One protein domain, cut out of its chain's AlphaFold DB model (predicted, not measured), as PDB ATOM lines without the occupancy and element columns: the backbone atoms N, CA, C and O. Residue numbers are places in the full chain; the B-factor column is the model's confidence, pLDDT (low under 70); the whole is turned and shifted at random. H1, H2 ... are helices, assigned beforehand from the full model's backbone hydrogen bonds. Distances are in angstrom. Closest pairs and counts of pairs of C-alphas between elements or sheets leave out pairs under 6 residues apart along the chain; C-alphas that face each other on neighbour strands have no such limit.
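AT A GLANCE: This is residues 2 to 67 of the 316 residues of an uncharacterized protein of Bacillus sp. SJS (UniProt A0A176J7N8). One helix, H1, makes the core, and the other three pack round it: H2 folds back beside it as a helical hairpin, H3 crosses it steeply, and H4 crosses it nearly at right angles. A tail, residues 2 to 8, leads into H1. The printed part has 66 residues with four named helices, in the order H1, H2, H3, H4, and no named strand; the class is all helix. The whole is compact, with a radius of gyration of the C-alphas of 11.5 A, and spans 36 by 24 by 20 A.

HOW THE PARTS SIT: H1, residues 9 to 19, is the hub and touches three helices. It touches H2, residues 22 to 32, at a shallow tilt of 23 degrees, opposite ways; the closest C-alphas, of Leu 13 and Tyr 25, are 5.6 A apart. H1 touches H3, residues 35 to 44, at a steep tilt of 56 degrees, the same way, with the closest C-alphas, of Ile 14 and Ile 41, 5.4 A apart. H1 and H4, residues 55 to 65, touch about perpendicular, at 75 degrees; the closest C-alphas, of Val 15 and Ser 58, are 6.3 A apart. H2 and H3 are close but not clearly touching, with the C-alphas of Ala 29 and Arg 38 at 7.0 A. H4 is apart from H2 and H3. Every O i to N i+4 pair is within hydrogen-bond range in H1, H3 and H4; in H2, 6 of 7 are.

IN THESE COORDINATES: H1 begins at C-alpha 9 (-29.047, 30.529, -4.217) and is 15.3 A long. H2 is 15.5 A long, and H3 14.7 A. H4, 15.5 A long, ends at C-alpha 65 (-20.563, 45.366, -2.749).

THE WHOLE: The C-alphas farthest apart, of Met 2 and Trp 35, are 36.9 A apart. The printed part has no cut and no long link. The mean pLDDT of the printed part is 70.8; 29 residues are under 70, among them residues 2 to 7 and 23 to 38.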
ATOM      1  N   MET A   2     -39.328  42.695  12.481       32.38
ATOM      2  CA  MET A   2     -38.884  42.911  11.100       32.38
ATOM      3  C   MET A   2     -39.221  41.649  10.304       32.38
ATOM      4  O   MET A   2     -39.064  40.543  10.819       32.38
ATOM      5  N   ASN A   3     -39.741  41.820   9.089       43.03
ATOM      6  CA  ASN A   3     -39.992  40.708   8.180       43.03
ATOM      7  C   ASN A   3     -38.639  40.123   7.765       43.03
ATOM      8  O   ASN A   3     -37.788  40.840   7.248       43.03
ATOM      9  N   GLN A   4     -38.427  38.841   8.038       50.12
ATOM     10  CA  GLN A   4     -37.282  38.108   7.519       50.12
ATOM     11  C   GLN A   4     -37.652  37.583   6.132       50.12
ATOM     12  O   GLN A   4     -38.594  36.801   6.004       50.12
ATOM     13  N   GLU A   5     -36.930  38.024   5.105       58.59
ATOM     14  CA  GLU A   5     -37.024  37.455   3.763       58.59
ATOM     15  C   GLU A   5     -35.897  36.437   3.551       58.59
ATOM     16  O   GLU A   5     -34.741  36.682   3.896       58.59
ATOM     17  N   THR A   6     -36.252  35.278   3.003       59.66
ATOM     18  CA  THR A   6     -35.322  34.207   2.630       59.66
ATOM     19  C   THR A   6     -35.191  34.172   1.117       59.66
ATOM     20  O   THR A   6     -36.209  34.109   0.423       59.66
ATOM     21  N   TYR A   7     -33.965  34.134   0.600       68.75
ATOM     22  CA  TYR A   7     -33.715  33.991  -0.837       68.75
ATOM     23  C   TYR A   7     -32.999  32.678  -1.133       68.75
ATOM     24  O   TYR A   7     -32.183  32.207  -0.337       68.75
ATOM     25  N   SER A   8     -33.300  32.085  -2.289       74.06
ATOM     26  CA  SER A   8     -32.576  30.908  -2.760       74.06
ATOM     27  C   SER A   8     -31.226  31.297  -3.368       74.06
ATOM     28  O   SER A   8     -31.032  32.419  -3.842       74.06
ATOM     29  N   LEU A   9     -30.298  30.339  -3.466       68.38
ATOM     30  CA  LEU A   9     -29.047  30.529  -4.217       68.38
ATOM     31  C   LEU A   9     -29.287  31.027  -5.656       68.38
ATOM     32  O   LEU A   9     -28.516  31.838  -6.174       68.38
ATOM     33  N   ASP A  10     -30.337  30.543  -6.323       78.31
ATOM     34  CA  ASP A  10     -30.638  30.969  -7.690       78.31
ATOM     35  C   ASP A  10     -31.071  32.442  -7.725       78.31
ATOM     36  O   ASP A  10     -30.615  33.168  -8.608       78.31
ATOM     37  N   ASP A  11     -31.855  32.908  -6.748       81.75
ATOM     38  CA  ASP A  11     -32.247  34.319  -6.622       81.75
ATOM     39  C   ASP A  11     -31.022  35.216  -6.428       81.75
ATOM     40  O   ASP A  11     -30.831  36.185  -7.168       81.75
ATOM     41  N   ILE A  12     -30.117  34.837  -5.518       76.75
ATOM     42  CA  ILE A  12     -28.855  35.553  -5.279       76.75
ATOM     43  C   ILE A  12     -28.043  35.646  -6.570       76.75
ATOM     44  O   ILE A  12     -27.556  36.721  -6.932       76.75
ATOM     45  N   LEU A  13     -27.911  34.542  -7.308       76.12
ATOM     46  CA  LEU A  13     -27.153  34.505  -8.557       76.12
ATOM     47  C   LEU A  13     -27.817  35.315  -9.679       76.12
ATOM     48  O   LEU A  13     -27.110  35.943 -10.474       76.12
ATOM     49  N   ILE A  14     -29.149  35.308  -9.762       84.62
ATOM     50  CA  ILE A  14     -29.933  36.091 -10.726       84.62
ATOM     51  C   ILE A  14     -29.735  37.582 -10.462       84.62
ATOM     52  O   ILE A  14     -29.327  38.305 -11.377       84.62
ATOM     53  N   VAL A  15     -29.945  38.030  -9.225       84.88
ATOM     54  CA  VAL A  15     -29.841  39.445  -8.845       84.88
ATOM     55  C   VAL A  15     -28.393  39.926  -8.915       84.88
ATOM     56  O   VAL A  15     -28.130  40.948  -9.548       84.88
ATOM     57  N   SER A  16     -27.425  39.147  -8.416       80.12
ATOM     58  CA  SER A  16     -25.986  39.449  -8.553       80.12
ATOM     59  C   SER A  16     -25.598  39.665 -10.012       80.12
ATOM     60  O   SER A  16     -24.858  40.587 -10.366       80.12
ATOM     61  N   ARG A  17     -26.107  38.808 -10.907       84.12
ATOM     62  CA  ARG A  17     -25.823  38.908 -12.336       84.12
ATOM     63  C   ARG A  17     -26.503  40.114 -12.976       84.12
ATOM     64  O   ARG A  17     -25.882  40.719 -13.852       84.12
ATOM     65  N   ALA A  18     -27.734  40.425 -12.577       86.81
ATOM     66  CA  ALA A  18     -28.507  41.564 -13.066       86.81
ATOM     67  C   ALA A  18     -27.867  42.902 -12.655       86.81
ATOM     68  O   ALA A  18     -27.738  43.795 -13.486       86.81
ATOM     69  N   LEU A  19     -27.356  42.984 -11.423       84.44
ATOM     70  CA  LEU A  19     -26.607  44.127 -10.890       84.44
ATOM     71  C   LEU A  19     -25.186  44.265 -11.455       84.44
ATOM     72  O   LEU A  19     -24.550  45.302 -11.305       84.44
ATOM     73  N   GLY A  20     -24.669  43.234 -12.127       81.81
ATOM     74  CA  GLY A  20     -23.313  43.252 -12.679       81.81
ATOM     75  C   GLY A  20     -22.211  42.904 -11.671       81.81
ATOM     76  O   GLY A  20     -21.035  43.100 -11.988       81.81
ATOM     77  N   LEU A  21     -22.558  42.308 -10.525       77.44
ATOM     78  CA  LEU A  21     -21.648  41.854  -9.465       77.44
ATOM     79  C   LEU A  21     -20.872  40.604  -9.903       77.44
ATOM     80  O   LEU A  21     -21.157  39.470  -9.519       77.44
ATOM     81  N   LYS A  22     -19.896  40.789 -10.799       70.94
ATOM     82  CA  LYS A  22     -19.184  39.678 -11.455       70.94
ATOM     83  C   LYS A  22     -18.399  38.802 -10.482       70.94
ATOM     84  O   LYS A  22     -18.287  37.616 -10.778       70.94
ATOM     85  N   ALA A  23     -17.834  39.365  -9.415       60.56
ATOM     86  CA  ALA A  23     -17.053  38.620  -8.428       60.56
ATOM     87  C   ALA A  23     -17.959  37.669  -7.635       60.56
ATOM     88  O   ALA A  23     -17.808  36.457  -7.756       60.56
ATOM     89  N   MET A  24     -18.992  38.216  -6.992       64.88
ATOM     90  CA  MET A  24     -20.016  37.475  -6.248       64.88
ATOM     91  C   MET A  24     -20.746  36.429  -7.107       64.88
ATOM     92  O   MET A  24     -20.889  35.271  -6.727       64.88
ATOM     93  N   TYR A  25     -21.132  36.780  -8.339       65.88
ATOM     94  CA  TYR A  25     -21.716  35.802  -9.262       65.88
ATOM     95  C   TYR A  25     -20.735  34.670  -9.610       65.88
ATOM     96  O   TYR A  25     -21.152  33.530  -9.803       65.88
ATOM     97  N   LYS A  26     -19.437  34.967  -9.764       60.59
ATOM     98  CA  LYS A  26     -18.436  33.954 -10.118       60.59
ATOM     99  C   LYS A  26     -18.111  33.042  -8.939       60.59
ATOM    100  O   LYS A  26     -18.047  31.845  -9.187       60.59
ATOM    101  N   SER A  27     -17.932  33.563  -7.726       56.97
ATOM    102  CA  SER A  27     -17.638  32.749  -6.538       56.97
ATOM    103  C   SER A  27     -18.740  31.713  -6.317       56.97
ATOM    104  O   SER A  27     -18.480  30.512  -6.379       56.97
ATOM    105  N   TYR A  28     -19.995  32.161  -6.244       57.31
ATOM    106  CA  TYR A  28     -21.130  31.270  -6.029       57.31
ATOM    107  C   TYR A  28     -21.402  30.347  -7.224       57.31
ATOM    108  O   TYR A  28     -21.477  29.129  -7.064       57.31
ATOM    109  N   ALA A  29     -21.503  30.873  -8.453       51.03
ATOM    110  CA  ALA A  29     -21.899  30.048  -9.598       51.03
ATOM    111  C   ALA A  29     -20.822  29.043 -10.024       51.03
ATOM    112  O   ALA A  29     -21.155  28.039 -10.664       51.03
ATOM    113  N   PHE A  30     -19.539  29.322  -9.758       35.03
ATOM    114  CA  PHE A  30     -18.453  28.439 -10.175       35.03
ATOM    115  C   PHE A  30     -18.381  27.178  -9.316       35.03
ATOM    116  O   PHE A  30     -18.208  26.101  -9.886       35.03
ATOM    117  N   LEU A  31     -18.602  27.315  -8.007       39.03
ATOM    118  CA  LEU A  31     -18.475  26.237  -7.026       39.03
ATOM    119  C   LEU A  31     -19.711  25.326  -6.948       39.03
ATOM    120  O   LEU A  31     -19.576  24.150  -6.643       39.03
ATOM    121  N   SER A  32     -20.908  25.832  -7.271       47.00
ATOM    122  CA  SER A  32     -22.159  25.155  -6.871       47.00
ATOM    123  C   SER A  32     -23.188  24.910  -7.989       47.00
ATOM    124  O   SER A  32     -24.225  24.287  -7.749       47.00
ATOM    125  N   VAL A  33     -22.945  25.367  -9.232       48.69
ATOM    126  CA  VAL A  33     -23.970  25.352 -10.299       48.69
ATOM    127  C   VAL A  33     -23.465  24.795 -11.634       48.69
ATOM    128  O   VAL A  33     -22.449  25.237 -12.183       48.69
ATOM    129  N   SER A  34     -24.237  23.872 -12.226       63.62
ATOM    130  CA  SER A  34     -23.954  23.264 -13.535       63.62
ATOM    131  C   SER A  34     -23.996  24.270 -14.695       63.62
ATOM    132  O   SER A  34     -24.690  25.289 -14.661       63.62
ATOM    133  N   TRP A  35     -23.295  23.968 -15.794       52.03
ATOM    134  CA  TRP A  35     -23.207  24.870 -16.952       52.03
ATOM    135  C   TRP A  35     -24.566  25.187 -17.601       52.03
ATOM    136  O   TRP A  35     -24.781  26.300 -18.085       52.03
ATOM    137  N   LYS A  36     -25.498  24.223 -17.585       67.75
ATOM    138  CA  LYS A  36     -26.871  24.408 -18.073       67.75
ATOM    139  C   LYS A  36     -27.614  25.442 -17.223       67.75
ATOM    140  O   LYS A  36     -28.144  26.406 -17.770       67.75
ATOM    141  N   ARG A  37     -27.550  25.307 -15.898       65.62
ATOM    142  CA  ARG A  37     -28.238  26.195 -14.954       65.62
ATOM    143  C   ARG A  37     -27.642  27.608 -14.938       65.62
ATOM    144  O   ARG A  37     -28.376  28.587 -14.912       65.62
ATOM    145  N   ARG A  38     -26.332  27.758 -15.184       67.88
ATOM    146  CA  ARG A  38     -25.706  29.079 -15.437       67.88
ATOM    147  C   ARG A  38     -26.309  29.820 -16.641       67.88
ATOM    148  O   ARG A  38     -26.340  31.050 -16.648       67.88
ATOM    149  N   LYS A  39     -26.750  29.117 -17.695       75.88
ATOM    150  CA  LYS A  39     -27.421  29.757 -18.845       75.88
ATOM    151  C   LYS A  39     -28.826  30.229 -18.484       75.88
ATOM    152  O   LYS A  39     -29.220  31.300 -18.939       75.88
ATOM    153  N   GLU A  40     -29.546  29.445 -17.688       80.62
ATOM    154  CA  GLU A  40     -30.884  29.777 -17.187       80.62
ATOM    155  C   GLU A  40     -30.821  31.028 -16.302       80.62
ATOM    156  O   GLU A  40     -31.495  32.010 -16.607       80.62
ATOM    157  N   ILE A  41     -29.886  31.073 -15.347       79.88
ATOM    158  CA  ILE A  41     -29.625  32.250 -14.503       79.88
ATOM    159  C   ILE A  41     -29.294  33.487 -15.347       79.88
ATOM    160  O   ILE A  41     -29.872  34.552 -15.159       79.88
ATOM    161  N   LYS A  42     -28.409  33.365 -16.349       82.50
ATOM    162  CA  LYS A  42     -28.083  34.487 -17.252       82.50
ATOM    163  C   LYS A  42     -29.284  34.999 -18.043       82.50
ATOM    164  O   LYS A  42     -29.259  36.153 -18.469       82.50
ATOM    165  N   LYS A  43     -30.264  34.142 -18.334       87.38
ATOM    166  CA  LYS A  43     -31.486  34.530 -19.039       87.38
ATOM    167  C   LYS A  43     -32.443  35.233 -18.078       87.38
ATOM    168  O   LYS A  43     -32.904  36.313 -18.427       87.38
ATOM    169  N   ALA A  44     -32.659  34.666 -16.891       88.31
ATOM    170  CA  ALA A  44     -33.499  35.241 -15.843       88.31
ATOM    171  C   ALA A  44     -32.988  36.616 -15.376       88.31
ATOM    172  O   ALA A  44     -33.755  37.566 -15.307       88.31
ATOM    173  N   ALA A  45     -31.671  36.777 -15.212       88.44
ATOM    174  CA  ALA A  45     -31.049  38.045 -14.818       88.44
ATOM    175  C   ALA A  45     -31.315  39.215 -15.785       88.44
ATOM    176  O   ALA A  45     -31.223  40.370 -15.390       88.44
ATOM    177  N   LYS A  46     -31.633  38.951 -17.062       89.69
ATOM    178  CA  LYS A  46     -31.965  40.017 -18.029       89.69
ATOM    179  C   LYS A  46     -33.366  40.590 -17.835       89.69
ATOM    180  O   LYS A  46     -33.651  41.651 -18.379       89.69
ATOM    181  N   THR A  47     -34.235  39.849 -17.159       90.81
ATOM    182  CA  THR A  47     -35.650  40.180 -16.965       90.81
ATOM    183  C   THR A  47     -36.003  40.324 -15.487       90.81
ATOM    184  O   THR A  47     -37.180  40.437 -15.176       90.81
ATOM    185  N   ALA A  48     -35.011  40.279 -14.593       88.88
ATOM    186  CA  ALA A  48     -35.215  40.394 -13.157       88.88
ATOM    187  C   ALA A  48     -35.703  41.804 -12.796       88.88
ATOM    188  O   ALA A  48     -35.108  42.798 -13.225       88.88
ATOM    189  N   ASP A  49     -36.770  41.883 -12.005       88.81
ATOM    190  CA  ASP A  49     -37.306  43.149 -11.515       88.81
ATOM    191  C   ASP A  49     -36.597  43.573 -10.223       88.81
ATOM    192  O   ASP A  49     -36.975  43.190  -9.117       88.81
ATOM    193  N   LEU A  50     -35.548  44.381 -10.380       87.19
ATOM    194  CA  LEU A  50     -34.726  44.896  -9.280       87.19
ATOM    195  C   LEU A  50     -35.395  46.019  -8.472       87.19
ATOM    196  O   LEU A  50     -34.806  46.499  -7.508       87.19
ATOM    197  N   GLN A  51     -36.573  46.499  -8.879       85.00
ATOM    198  CA  GLN A  51     -37.307  47.560  -8.176       85.00
ATOM    199  C   GLN A  51     -38.631  47.073  -7.576       85.00
ATOM    200  O   GLN A  51     -39.183  47.767  -6.723       85.00
ATOM    201  N   GLY A  52     -39.108  45.897  -7.987       86.00
ATOM    202  CA  GLY A  52     -40.247  45.185  -7.411       86.00
ATOM    203  C   GLY A  52     -39.814  43.921  -6.672       86.00
ATOM    204  O   GLY A  52     -39.345  44.009  -5.541       86.00
ATOM    205  N   GLU A  53     -39.980  42.759  -7.310       80.75
ATOM    206  CA  GLU A  53     -39.779  41.423  -6.708       80.75
ATOM    207  C   GLU A  53     -38.437  41.272  -5.978       80.75
ATOM    208  O   GLU A  53     -38.390  40.727  -4.882       80.75
ATOM    209  N   TYR A  54     -37.359  41.805  -6.555       82.88
ATOM    210  CA  TYR A  54     -36.011  41.705  -5.999       82.88
ATOM    211  C   TYR A  54     -35.499  43.027  -5.417       82.88
ATOM    212  O   TYR A  54     -34.288  43.208  -5.306       82.88
ATOM    213  N   ALA A  55     -36.367  43.978  -5.067       78.00
ATOM    214  CA  ALA A  55     -35.937  45.298  -4.601       78.00
ATOM    215  C   ALA A  55     -35.069  45.245  -3.338       78.00
ATOM    216  O   ALA A  55     -34.058  45.945  -3.251       78.00
ATOM    217  N   GLU A  56     -35.454  44.418  -2.367       72.75
ATOM    218  CA  GLU A  56     -34.741  44.277  -1.099       72.75
ATOM    219  C   GLU A  56     -33.412  43.532  -1.291       72.75
ATOM    220  O   GLU A  56     -32.359  44.104  -1.000       72.75
ATOM    221  N   LEU A  57     -33.428  42.359  -1.939       74.38
ATOM    222  CA  LEU A  57     -32.211  41.640  -2.341       74.38
ATOM    223  C   LEU A  57     -31.270  42.512  -3.190       74.38
ATOM    224  O   LEU A  57     -30.057  42.486  -3.010       74.38
ATOM    225  N   SER A  58     -31.799  43.330  -4.100       76.75
ATOM    226  CA  SER A  58     -30.992  44.215  -4.942       76.75
ATOM    227  C   SER A  58     -30.288  45.301  -4.134       76.75
ATOM    228  O   SER A  58     -29.107  45.570  -4.369       76.75
ATOM    229  N   ARG A  59     -30.996  45.956  -3.204       71.75
ATOM    230  CA  ARG A  59     -30.389  46.943  -2.294       71.75
ATOM    231  C   ARG A  59     -29.310  46.287  -1.447       71.75
ATOM    232  O   ARG A  59     -28.227  46.847  -1.332       71.75
ATOM    233  N   TYR A  60     -29.588  45.086  -0.956       68.12
ATOM    234  CA  TYR A  60     -28.671  44.310  -0.138       68.12
ATOM    235  C   TYR A  60     -27.392  43.905  -0.882       68.12
ATOM    236  O   TYR A  60     -26.289  44.191  -0.436       68.12
ATOM    237  N   LEU A  61     -27.493  43.294  -2.064       71.56
ATOM    238  CA  LEU A  61     -26.294  42.901  -2.811       71.56
ATOM    239  C   LEU A  61     -25.458  44.120  -3.240       71.56
ATOM    240  O   LEU A  61     -24.241  44.022  -3.390       71.56
ATOM    241  N   THR A  62     -26.103  45.279  -3.405       70.06
ATOM    242  CA  THR A  62     -25.415  46.554  -3.648       70.06
ATOM    243  C   THR A  62     -24.722  47.076  -2.385       70.06
ATOM    244  O   THR A  62     -23.603  47.573  -2.487       70.06
ATOM    245  N   SER A  63     -25.333  46.954  -1.198       64.56
ATOM    246  CA  SER A  63     -24.687  47.331   0.066       64.56
ATOM    247  C   SER A  63     -23.534  46.395   0.418       64.56
ATOM    248  O   SER A  63     -22.488  46.878   0.835       64.56
ATOM    249  N   LEU A  64     -23.666  45.091   0.159       63.78
ATOM    250  CA  LEU A  64     -22.566  44.129   0.274       63.78
ATOM    251  C   LEU A  64     -21.380  44.507  -0.610       63.78
ATOM    252  O   LEU A  64     -20.245  44.458  -0.159       63.78
ATOM    253  N   GLN A  65     -21.632  44.905  -1.860       65.88
ATOM    254  CA  GLN A  65     -20.563  45.366  -2.749       65.88
ATOM    255  C   GLN A  65     -19.851  46.612  -2.196       65.88
ATOM    256  O   GLN A  65     -18.680  46.819  -2.481       65.88
ATOM    257  N   ALA A  66     -20.566  47.454  -1.454       62.16
ATOM    258  CA  ALA A  66     -20.023  48.664  -0.850       62.16
ATOM    259  C   ALA A  66     -19.434  48.439   0.554       62.16
ATOM    260  O   ALA A  66     -18.982  49.404   1.166       62.16
ATOM    261  N   SER A  67     -19.493  47.214   1.088       62.38
ATOM    262  CA  SER A  67     -19.024  46.892   2.435       62.38
ATOM    263  C   SER A  67     -17.550  46.499   2.411       62.38
ATOM    264  O   SER A  67     -17.136  45.692   1.583       62.38
TER     265      SER A  67